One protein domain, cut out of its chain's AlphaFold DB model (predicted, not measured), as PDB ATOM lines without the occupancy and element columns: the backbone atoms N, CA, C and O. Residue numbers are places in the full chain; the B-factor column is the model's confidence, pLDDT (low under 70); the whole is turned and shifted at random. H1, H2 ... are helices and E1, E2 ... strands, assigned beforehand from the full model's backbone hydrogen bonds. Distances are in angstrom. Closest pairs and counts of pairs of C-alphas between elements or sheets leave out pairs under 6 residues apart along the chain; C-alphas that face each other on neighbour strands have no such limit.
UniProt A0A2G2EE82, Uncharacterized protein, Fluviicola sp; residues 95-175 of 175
ATOM      1  N   ILE A  95     126.779 134.262 119.595       84.19
ATOM      2  CA  ILE A  95     125.776 134.580 118.585       84.19
ATOM      3  C   ILE A  95     124.617 133.599 118.735       84.19
ATOM      4  O   ILE A  95     124.711 132.702 119.569       84.19
ATOM      5  N   MET A  96     123.538 133.813 117.976       76.56
ATOM      6  CA  MET A  96     122.375 132.922 117.791       76.56
ATOM      7  C   MET A  96     122.281 131.716 118.739       76.56
ATOM      8  O   MET A  96     123.106 130.813 118.673       76.56
ATOM      9  N   ASP A  97     121.258 131.660 119.594       79.88
ATOM     10  CA  ASP A  97     120.988 130.508 120.478       79.88
ATOM     11  C   ASP A  97     122.185 130.060 121.353       79.88
ATOM     12  O   ASP A  97     122.292 128.917 121.827       79.88
ATOM     13  N   GLY A  98     123.099 131.001 121.613       88.56
ATOM     14  CA  GLY A  98     124.281 130.793 122.435       88.56
ATOM     15  C   GLY A  98     125.341 129.931 121.757       88.56
ATOM     16  O   GLY A  98     125.978 129.130 122.442       88.56
ATOM     17  N   LEU A  99     125.510 130.046 120.438       92.88
ATOM     18  CA  LEU A  99     126.681 129.542 119.719       92.88
ATOM     19  C   LEU A  99     127.898 130.417 120.048       92.88
ATOM     20  O   LEU A  99     127.796 131.641 120.086       92.88
ATOM     21  N   TYR A 100     129.051 129.804 120.310       95.62
ATOM     22  CA  TYR A 100     130.274 130.523 120.675       95.62
ATOM     23  C   TYR A 100     131.529 129.729 120.287       95.62
ATOM     24  O   TYR A 100     131.513 128.494 120.240       95.62
ATOM     25  N   VAL A 101     132.631 130.442 120.042       97.44
ATOM     26  CA  VAL A 101     133.948 129.840 119.779       97.44
ATOM     27  C   VAL A 101     134.401 129.020 120.984       97.44
ATOM     28  O   VAL A 101     134.370 129.495 122.117       97.44
ATOM     29  N   GLY A 102     134.840 127.785 120.763       97.88
ATOM     30  CA  GLY A 102     135.222 126.858 121.826       97.88
ATOM     31  C   GLY A 102     134.111 125.901 122.276       97.88
ATOM     32  O   GLY A 102     134.376 125.026 123.106       97.88
ATOM     33  N   MET A 103     132.882 126.030 121.757       97.25
ATOM     34  CA  MET A 103     131.831 125.019 121.932       97.25
ATOM     35  C   MET A 103     132.270 123.695 121.290       97.25
ATOM     36  O   MET A 103     132.824 123.706 120.198       97.25
ATOM     37  N   THR A 104     132.040 122.558 121.953       98.06
ATOM     38  CA  THR A 104     132.355 121.238 121.382       98.06
ATOM     39  C   THR A 104     131.299 120.806 120.369       98.06
ATOM     40  O   THR A 104     130.129 121.174 120.500       98.06
ATOM     41  N   PHE A 105     131.687 119.983 119.396       97.81
ATOM     42  CA  PHE A 105     130.752 119.424 118.425       97.81
ATOM     43  C   PHE A 105     129.665 118.571 119.095       97.81
ATOM     44  O   PHE A 105     128.498 118.689 118.742       97.81
ATOM     45  N   GLU A 106     130.003 117.810 120.139       97.69
ATOM     46  CA  GLU A 106     129.016 117.088 120.958       97.69
ATOM     47  C   GLU A 106     127.899 118.009 121.488       97.69
ATOM     48  O   GLU A 106     126.712 117.714 121.348       97.69
ATOM     49  N   LYS A 107     128.265 119.165 122.064       96.81
ATOM     50  CA  LYS A 107     127.290 120.141 122.581       96.81
ATOM     51  C   LYS A 107     126.453 120.753 121.466       96.81
ATOM     52  O   LYS A 107     125.279 121.049 121.679       96.81
ATOM     53  N   LEU A 108     127.069 120.965 120.308       96.25
ATOM     54  CA  LEU A 108     126.400 121.491 119.132       96.25
ATOM     55  C   LEU A 108     125.350 120.497 118.611       96.25
ATOM     56  O   LEU A 108     124.195 120.878 118.438       96.25
ATOM     57  N   LEU A 109     125.721 119.224 118.454       95.62
ATOM     58  CA  LEU A 109     124.839 118.156 117.982       95.62
ATOM     59  C   LEU A 109     123.686 117.886 118.960       95.62
ATOM     60  O   LEU A 109     122.559 117.651 118.537       95.62
ATOM     61  N   ALA A 110     123.929 117.993 120.271       96.00
ATOM     62  CA  ALA A 110     122.872 117.878 121.278       96.00
ATOM     63  C   ALA A 110     121.801 118.981 121.160       96.00
ATOM     64  O   ALA A 110     120.636 118.740 121.472       96.00
ATOM     65  N   LYS A 111     122.186 120.190 120.723       94.50
ATOM     66  CA  LYS A 111     121.255 121.306 120.480       94.50
ATOM     67  C   LYS A 111     120.593 121.234 119.103       94.50
ATOM     68  O   LYS A 111     119.428 121.598 118.974       94.50
ATOM     69  N   HIS A 112     121.335 120.785 118.095       94.00
ATOM     70  CA  HIS A 112     120.917 120.754 116.696       94.00
ATOM     71  C   HIS A 112     121.257 119.373 116.100       94.00
ATOM     72  O   HIS A 112     122.310 119.196 115.479       94.00
ATOM     73  N   PRO A 113     120.404 118.360 116.330       94.19
ATOM     74  CA  PRO A 113     120.707 116.965 115.992       94.19
ATOM     75  C   PRO A 113     120.694 116.665 114.486       94.19
ATOM     76  O   PRO A 113     121.109 115.588 114.071       94.19
ATOM     77  N   ASP A 114     120.207 117.592 113.664       92.12
ATOM     78  CA  ASP A 114     120.087 117.482 112.210       92.12
ATOM     79  C   ASP A 114     121.250 118.140 111.442       92.12
ATOM     80  O   ASP A 114     121.256 118.148 110.205       92.12
ATOM     81  N   LEU A 115     122.250 118.675 112.151       91.88
ATOM     82  CA  LEU A 115     123.401 119.327 111.532       91.88
ATOM     83  C   LEU A 115     124.240 118.364 110.693       91.88
ATOM     84  O   LEU A 115     124.611 117.271 111.118       91.88
ATOM     85  N   LYS A 116     124.632 118.838 109.510       93.00
ATOM     86  CA  LYS A 116     125.518 118.112 108.599       93.00
ATOM     87  C   LYS A 116     126.887 118.770 108.562       93.00
ATOM     88  O   LYS A 116     127.003 119.927 108.158       93.00
ATOM     89  N   LEU A 117     127.901 118.007 108.961       95.94
ATOM     90  CA  LEU A 117     129.301 118.381 108.809       95.94
ATOM     91  C   LEU A 117     129.710 118.291 107.333       95.94
ATOM     92  O   LEU A 117     129.280 117.388 106.613       95.94
ATOM     93  N   ARG A 118     130.561 119.209 106.891       95.25
ATOM     94  CA  ARG A 118     131.130 119.270 105.539       95.25
ATOM     95  C   ARG A 118     132.620 119.548 105.641       95.25
ATOM     96  O   ARG A 118     133.046 120.112 106.640       95.25
ATOM     97  N   ILE A 119     133.375 119.186 104.614       94.44
ATOM     98  CA  ILE A 119     134.783 119.570 104.489       94.44
ATOM     99  C   ILE A 119     134.859 120.803 103.600       94.44
ATOM    100  O   ILE A 119     134.127 120.911 102.615       94.44
ATOM    101  N   ASP A 120     135.708 121.745 103.982       92.56
ATOM    102  CA  ASP A 120     136.129 122.847 103.136       92.56
ATOM    103  C   ASP A 120     137.219 122.335 102.182       92.56
ATOM    104  O   ASP A 120     138.305 121.936 102.611       92.56
ATOM    105  N   ASP A 121     136.912 122.320 100.885       88.19
ATOM    106  CA  ASP A 121     137.814 121.813  99.844       88.19
ATOM    107  C   ASP A 121     139.109 122.634  99.731       88.19
ATOM    108  O   ASP A 121     140.084 122.169  99.142       88.19
ATOM    109  N   LEU A 122     139.133 123.851 100.286       90.19
ATOM    110  CA  LEU A 122     140.290 124.729 100.227       90.19
ATOM    111  C   LEU A 122     141.344 124.362 101.277       90.19
ATOM    112  O   LEU A 122     142.533 124.393 100.984       90.19
ATOM    113  N   CYS A 123     140.931 124.036 102.504       90.62
ATOM    114  CA  CYS A 123     141.850 123.973 103.645       90.62
ATOM    115  C   CYS A 123     141.663 122.773 104.579       90.62
ATOM    116  O   CYS A 123     142.241 122.765 105.662       90.62
ATOM    117  N   GLU A 124     140.864 121.776 104.187       92.31
ATOM    118  CA  GLU A 124     140.553 120.562 104.964       92.31
ATOM    119  C   GLU A 124     139.818 120.779 106.301       92.31
ATOM    120  O   GLU A 124     139.478 119.799 106.980       92.31
ATOM    121  N   ASP A 125     139.538 122.029 106.677       96.00
ATOM    122  CA  ASP A 125     138.701 122.348 107.829       96.00
ATOM    123  C   ASP A 125     137.308 121.741 107.643       96.00
ATOM    124  O   ASP A 125     136.733 121.732 106.553       96.00
ATOM    125  N   GLU A 126     136.727 121.269 108.735       97.19
ATOM    126  CA  GLU A 126     135.339 120.851 108.758       97.19
ATOM    127  C   GLU A 126     134.452 122.018 109.176       97.19
ATOM    128  O   GLU A 126     134.823 122.853 110.001       97.19
ATOM    129  N   TYR A 127     133.238 122.079 108.644       97.62
ATOM    130  CA  TYR A 127     132.284 123.104 109.029       97.62
ATOM    131  C   TYR A 127     130.846 122.610 109.069       97.62
ATOM    132  O   TYR A 127     130.459 121.632 108.425       97.62
ATOM    133  N   VAL A 128     130.035 123.343 109.824       96.81
ATOM    134  CA  VAL A 128     128.577 123.247 109.811       96.81
ATOM    135  C   VAL A 128     128.010 124.578 109.355       96.81
ATOM    136  O   VAL A 128     128.390 125.618 109.882       96.81
ATOM    137  N   TYR A 129     127.064 124.540 108.422       95.06
ATOM    138  CA  TYR A 129     126.349 125.720 107.942       95.06
ATOM    139  C   TYR A 129     124.884 125.691 108.385       95.06
ATOM    140  O   TYR A 129     124.183 124.702 108.152       95.06
ATOM    141  N   PHE A 130     124.411 126.778 108.993       91.75
ATOM    142  CA  PHE A 130     123.019 126.913 109.417       91.75
ATOM    143  C   PHE A 130     122.161 127.437 108.263       91.75
ATOM    144  O   PHE A 130     122.196 128.621 107.925       91.75
ATOM    145  N   SER A 131     121.373 126.546 107.659       88.12
ATOM    146  CA  SER A 131     120.494 126.881 106.533       88.12
ATOM    147  C   SER A 131     119.546 128.036 106.870       88.12
ATOM    148  O   SER A 131     118.928 128.052 107.930       88.12
ATOM    149  N   GLY A 132     119.397 128.985 105.943       86.50
ATOM    150  CA  GLY A 132     118.586 130.194 106.141       86.50
ATOM    151  C   GLY A 132     119.311 131.326 106.877       86.50
ATOM    152  O   GLY A 132     118.742 132.400 107.038       86.50
ATOM    153  N   THR A 133     120.565 131.110 107.277       87.81
ATOM    154  CA  THR A 133     121.460 132.129 107.845       87.81
ATOM    155  C   THR A 133     122.747 132.201 107.022       87.81
ATOM    156  O   THR A 133     122.967 131.347 106.172       87.81
ATOM    157  N   SER A 134     123.620 133.178 107.274       89.00
ATOM    158  CA  SER A 134     124.978 133.202 106.708       89.00
ATOM    159  C   SER A 134     126.031 132.549 107.618       89.00
ATOM    160  O   SER A 134     127.226 132.636 107.350       89.00
ATOM    161  N   ILE A 135     125.605 131.868 108.687       93.19
ATOM    162  CA  ILE A 135     126.501 131.411 109.749       93.19
ATOM    163  C   ILE A 135     127.108 130.049 109.424       93.19
ATOM    164  O   ILE A 135     126.390 129.062 109.225       93.19
ATOM    165  N   ALA A 136     128.438 129.981 109.485       95.75
ATOM    166  CA  ALA A 136     129.189 128.734 109.479       95.75
ATOM    167  C   ALA A 136     130.043 128.589 110.746       95.75
ATOM    168  O   ALA A 136     130.804 129.487 111.106       95.75
ATOM    169  N   LEU A 137     129.949 127.441 111.412       97.56
ATOM    170  CA  LEU A 137     130.851 127.061 112.497       97.56
ATOM    171  C   LEU A 137     131.982 126.237 111.910       97.56
ATOM    172  O   LEU A 137     131.717 125.190 111.325       97.56
ATOM    173  N   ILE A 138     133.213 126.710 112.069       98.12
ATOM    174  CA  ILE A 138     134.396 126.068 111.507       98.12
ATOM    175  C   ILE A 138     135.156 125.336 112.612       98.12
ATOM    176  O   ILE A 138     135.315 125.849 113.723       98.12
ATOM    177  N   PHE A 139     135.642 124.147 112.293       98.12
ATOM    178  CA  PHE A 139     136.467 123.290 113.126       98.12
ATOM    179  C   PHE A 139     137.810 123.125 112.426       98.12
ATOM    180  O   PHE A 139     137.859 122.675 111.284       98.12
ATOM    181  N   ASN A 140     138.903 123.479 113.106       96.69
ATOM    182  CA  ASN A 140     140.223 123.279 112.528       96.69
ATOM    183  C   ASN A 140     140.587 121.791 112.551       96.69
ATOM    184  O   ASN A 140     140.804 121.203 113.621       96.69
ATOM    185  N   THR A 141     140.614 121.185 111.369       95.88
ATOM    186  CA  THR A 141     140.801 119.746 111.192       95.88
ATOM    187  C   THR A 141     141.727 119.442 110.026       95.88
ATOM    188  O   THR A 141     142.095 120.293 109.233       95.88
ATOM    189  N   THR A 142     142.144 118.188 109.974       93.50
ATOM    190  CA  THR A 142     142.978 117.557 108.955       93.50
ATOM    191  C   THR A 142     142.429 116.155 108.747       93.50
ATOM    192  O   THR A 142     141.672 115.659 109.587       93.50
ATOM    193  N   GLU A 143     142.881 115.444 107.720       91.31
ATOM    194  CA  GLU A 143     142.542 114.022 107.528       91.31
ATOM    195  C   GLU A 143     142.716 113.139 108.783       91.31
ATOM    196  O   GLU A 143     141.990 112.165 108.964       91.31
ATOM    197  N   LYS A 144     143.653 113.472 109.683       93.81
ATOM    198  CA  LYS A 144     143.993 112.641 110.855       93.81
ATOM    199  C   LYS A 144     143.113 112.870 112.081       93.81
ATOM    200  O   LYS A 144     143.221 112.112 113.041       93.81
ATOM    201  N   ASN A 145     142.327 113.942 112.112       95.44
ATOM    202  CA  ASN A 145     141.594 114.352 113.314       95.44
ATOM    203  C   ASN A 145     140.185 114.888 113.017       95.44
ATOM    204  O   ASN A 145     139.678 115.702 113.796       95.44
ATOM    205  N   ARG A 146     139.588 114.426 111.914       95.75
ATOM    206  CA  ARG A 146     138.214 114.732 111.510       95.75
ATOM    207  C   ARG A 146     137.193 114.283 112.550       95.75
ATOM    208  O   ARG A 146     137.361 113.258 113.211       95.75
ATOM    209  N   ILE A 147     136.130 115.063 112.656       97.50
ATOM    210  CA  ILE A 147     134.906 114.764 113.394       97.50
ATOM    211  C   ILE A 147     134.012 113.875 112.531       97.50
ATOM    212  O   ILE A 147     133.395 112.943 113.044       97.50
ATOM    213  N   GLY A 148     133.909 114.165 111.234       95.94
ATOM    214  CA  GLY A 148     133.093 113.414 110.293       95.94
ATOM    215  C   GLY A 148     133.820 112.193 109.734       95.94
ATOM    216  O   GLY A 148     135.030 112.200 109.505       95.94
ATOM    217  N   ILE A 149     133.055 111.139 109.471       95.25
ATOM    218  CA  ILE A 149     133.474 110.013 108.636       95.25
ATOM    219  C   ILE A 149     132.794 110.197 107.288       95.25
ATOM    220  O   ILE A 149     131.572 110.348 107.223       95.25
ATOM    221  N   TYR A 150     133.588 110.174 106.225       93.25
ATOM    222  CA  TYR A 150     133.129 110.469 104.876       93.25
ATOM    223  C   TYR A 150     133.344 109.279 103.956       93.25
ATOM    224  O   TYR A 150     134.379 108.616 104.034       93.25
ATOM    225  N   ASP A 151     132.370 109.042 103.085       91.38
ATOM    226  CA  ASP A 151     132.520 108.162 101.930       91.38
ATOM    227  C   ASP A 151     132.843 109.007 100.687       91.38
ATOM    228  O   ASP A 151     132.445 110.173 100.602       91.38
ATOM    229  N   GLY A 152     133.581 108.420  99.744       79.06
ATOM    230  CA  GLY A 152     133.880 109.003  98.437       79.06
ATOM    231  C   GLY A 152     135.360 109.180  98.082       79.06
ATOM    232  O   GLY A 152     136.270 109.041  98.899       79.06
ATOM    233  N   GLY A 153     135.588 109.460  96.794       64.56
ATOM    234  CA  GLY A 153     136.885 109.847  96.231       64.56
ATOM    235  C   GLY A 153     137.054 111.371  96.161       64.56
ATOM    236  O   GLY A 153     136.211 112.111  96.672       64.56
ATOM    237  N   PRO A 154     138.124 111.866  95.512       57.41
ATOM    238  CA  PRO A 154     138.375 113.300  95.381       57.41
ATOM    239  C   PRO A 154     137.157 114.041  94.800       57.41
ATOM    240  O   PRO A 154     136.735 113.744  93.682       57.41
ATOM    241  N   GLY A 155     136.599 114.992  95.555       65.62
ATOM    242  CA  GLY A 155     135.495 115.861  95.120       65.62
ATOM    243  C   GLY A 155     134.072 115.389  95.454       65.62
ATOM    244  O   GLY A 155     133.118 116.037  95.027       65.62
ATOM    245  N   SER A 156     133.890 114.295  96.203       70.50
ATOM    246  CA  SER A 156     132.559 113.846  96.642       70.50
ATOM    247  C   SER A 156     132.577 113.335  98.083       70.50
ATOM    248  O   SER A 156     132.441 112.138  98.313       70.50
ATOM    249  N   TYR A 157     132.770 114.218  99.061       83.31
ATOM    250  CA  TYR A 157     132.720 113.818 100.468       83.31
ATOM    251  C   TYR A 157     131.279 113.830 100.985       83.31
ATOM    252  O   TYR A 157     130.738 114.883 101.333       83.31
ATOM    253  N   GLU A 158     130.655 112.656 101.062       90.12
ATOM    254  CA  GLU A 158     129.363 112.495 101.731       90.12
ATOM    255  C   GLU A 158     129.576 112.048 103.177       90.12
ATOM    256  O   GLU A 158     130.272 111.071 103.445       90.12
ATOM    257  N   LEU A 159     128.986 112.774 104.130       93.06
ATOM    258  CA  LEU A 159     129.038 112.411 105.544       93.06
ATOM    259  C   LEU A 159     128.237 111.120 105.772       93.06
ATOM    260  O   LEU A 159     127.015 111.120 105.615       93.06
ATOM    261  N   VAL A 160     128.911 110.052 106.196       94.88
ATOM    262  CA  VAL A 160     128.292 108.748 106.502       94.88
ATOM    263  C   VAL A 160     128.236 108.443 107.997       94.88
ATOM    264  O   VAL A 160     127.528 107.531 108.420       94.88
ATOM    265  N   GLY A 161     128.949 109.215 108.814       94.19
ATOM    266  CA  GLY A 161     128.921 109.084 110.263       94.19
ATOM    267  C   GLY A 161     129.823 110.092 110.956       94.19
ATOM    268  O   GLY A 161     130.347 111.009 110.330       94.19
ATOM    269  N   TYR A 162     130.026 109.894 112.253       95.94
ATOM    270  CA  TYR A 162     130.946 110.689 113.058       95.94
ATOM    271  C   TYR A 162     131.978 109.779 113.723       95.94
ATOM    272  O   TYR A 162     131.695 108.614 114.010       95.94
ATOM    273  N   ALA A 163     133.169 110.317 113.965       94.31
ATOM    274  CA  ALA A 163     134.196 109.682 114.772       94.31
ATOM    275  C   ALA A 163     133.735 109.528 116.232       94.31
ATOM    276  O   ALA A 163     132.791 110.178 116.679       94.31
ATOM    277  N   GLU A 164     134.425 108.682 117.000       93.31
ATOM    278  CA  GLU A 164     134.112 108.494 118.425       93.31
ATOM    279  C   GLU A 164     134.406 109.754 119.262       93.31
ATOM    280  O   GLU A 164     133.682 110.057 120.210       93.31
ATOM    281  N   ASP A 165     135.454 110.510 118.911       94.00
ATOM    282  CA  ASP A 165     135.825 111.744 119.605       94.00
ATOM    283  C   ASP A 165     135.094 112.967 119.028       94.00
ATOM    284  O   ASP A 165     135.526 113.584 118.053       94.00
ATOM    285  N   LEU A 166     134.008 113.366 119.692       96.56
ATOM    286  CA  LEU A 166     133.226 114.566 119.367       96.56
ATOM    287  C   LEU A 166     133.638 115.803 120.189       96.56
ATOM    288  O   LEU A 166     132.914 116.806 120.235       96.56
ATOM    289  N   SER A 167     134.794 115.756 120.865       97.44
ATOM    290  CA  SER A 167     135.267 116.835 121.746       97.44
ATOM    291  C   SER A 167     135.885 118.021 121.000       97.44
ATOM    292  O   SER A 167     136.200 119.044 121.621       97.44
ATOM    293  N   LYS A 168     136.040 117.917 119.672       97.94
ATOM    294  CA  LYS A 168     136.541 119.008 118.831       97.94
ATOM    295  C   LYS A 168     135.706 120.259 119.015       97.94
ATOM    296  O   LYS A 168     134.480 120.217 119.097       97.94
ATOM    297  N   LYS A 169     136.410 121.378 119.126       98.19
ATOM    298  CA  LYS A 169     135.828 122.674 119.435       98.19
ATOM    299  C   LYS A 169     135.701 123.502 118.171       98.19
ATOM    300  O   LYS A 169     136.577 123.436 117.315       98.19
ATOM    301  N   VAL A 170     134.649 124.310 118.113       98.12
ATOM    302  CA  VAL A 170     134.518 125.393 117.138       98.12
ATOM    303  C   VAL A 170     135.744 126.291 117.271       98.12
ATOM    304  O   VAL A 170     135.969 126.867 118.337       98.12
ATOM    305  N   ASP A 171     136.525 126.376 116.204       98.12
ATOM    306  CA  ASP A 171     137.711 127.223 116.092       98.12
ATOM    307  C   ASP A 171     137.305 128.677 115.847       98.12
ATOM    308  O   ASP A 171     137.747 129.593 116.540       98.12
ATOM    309  N   ARG A 172     136.380 128.878 114.905       97.50
ATOM    310  CA  ARG A 172     135.871 130.195 114.528       97.50
ATOM    311  C   ARG A 172     134.444 130.122 114.013       97.50
ATOM    312  O   ARG A 172     133.975 129.067 113.587       97.50
ATOM    313  N   ILE A 173     133.759 131.260 114.045       96.62
ATOM    314  CA  ILE A 173     132.414 131.399 113.484       96.62
ATOM    315  C   ILE A 173     132.434 132.418 112.358       96.62
ATOM    316  O   ILE A 173     132.751 133.576 112.607       96.62
ATOM    317  N   ARG A 174     132.093 131.992 111.146       95.38
ATOM    318  CA  ARG A 174     132.043 132.821 109.941       95.38
ATOM    319  C   ARG A 174     130.621 133.347 109.727       95.38
ATOM    320  O   ARG A 174     129.671 132.584 109.904       95.38
ATOM    321  N   LEU A 175     130.501 134.625 109.369       92.12
ATOM    322  CA  LEU A 175     129.245 135.352 109.144       92.12
ATOM    323  C   LEU A 175     129.138 135.896 107.726       92.12
ATOM    324  O   LEU A 175     130.200 136.239 107.161       92.12
TER     325      LEU A 175
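This is residues 95 to 175 of the 175 residues of an uncharacterized protein of Fluviicola sp (UniProt A0A2G2EE82). With little regular structure, the model is a twisted sheet, E1 E2 E3 E6, with hairpin E4 and E5 beside its edge E1 and helix H1 grazing it. Of 81 printed residues, 30 are in named elements, one helix then six strands: mixed class, both sheets antiparallel. It is compact, radius of gyration of the C-alphas 12.0 A, spans 35 by 26 by 20 A.

Look first at E1, residues 117 to 119, E2, 126 to 129, and E3, 136 to 139, a meander, each strand the antiparallel neighbour of the one before; N 118 and O 127 are 2.9 A apart, as are N 128 and O 137. E3 neighbours E6, 172 to 174: N 174 to O 136, 2.8 A. E4, 148 to 151, and E5, 158 to 162, have N 149 to O 161, 2.8 A. C-alphas 117 and 159, the closest of E1 and E5, are 6.8 A apart.

Find H1, 105 to 111, every O i to N i+4 pair within hydrogen-bond range, from C-alpha 105 (130.752, 119.424, 118.425). E6 ends at C-alpha 174 (132.043, 132.821, 109.941).

The printed part has no cut; residues 153 to 155 are under pLDDT 70.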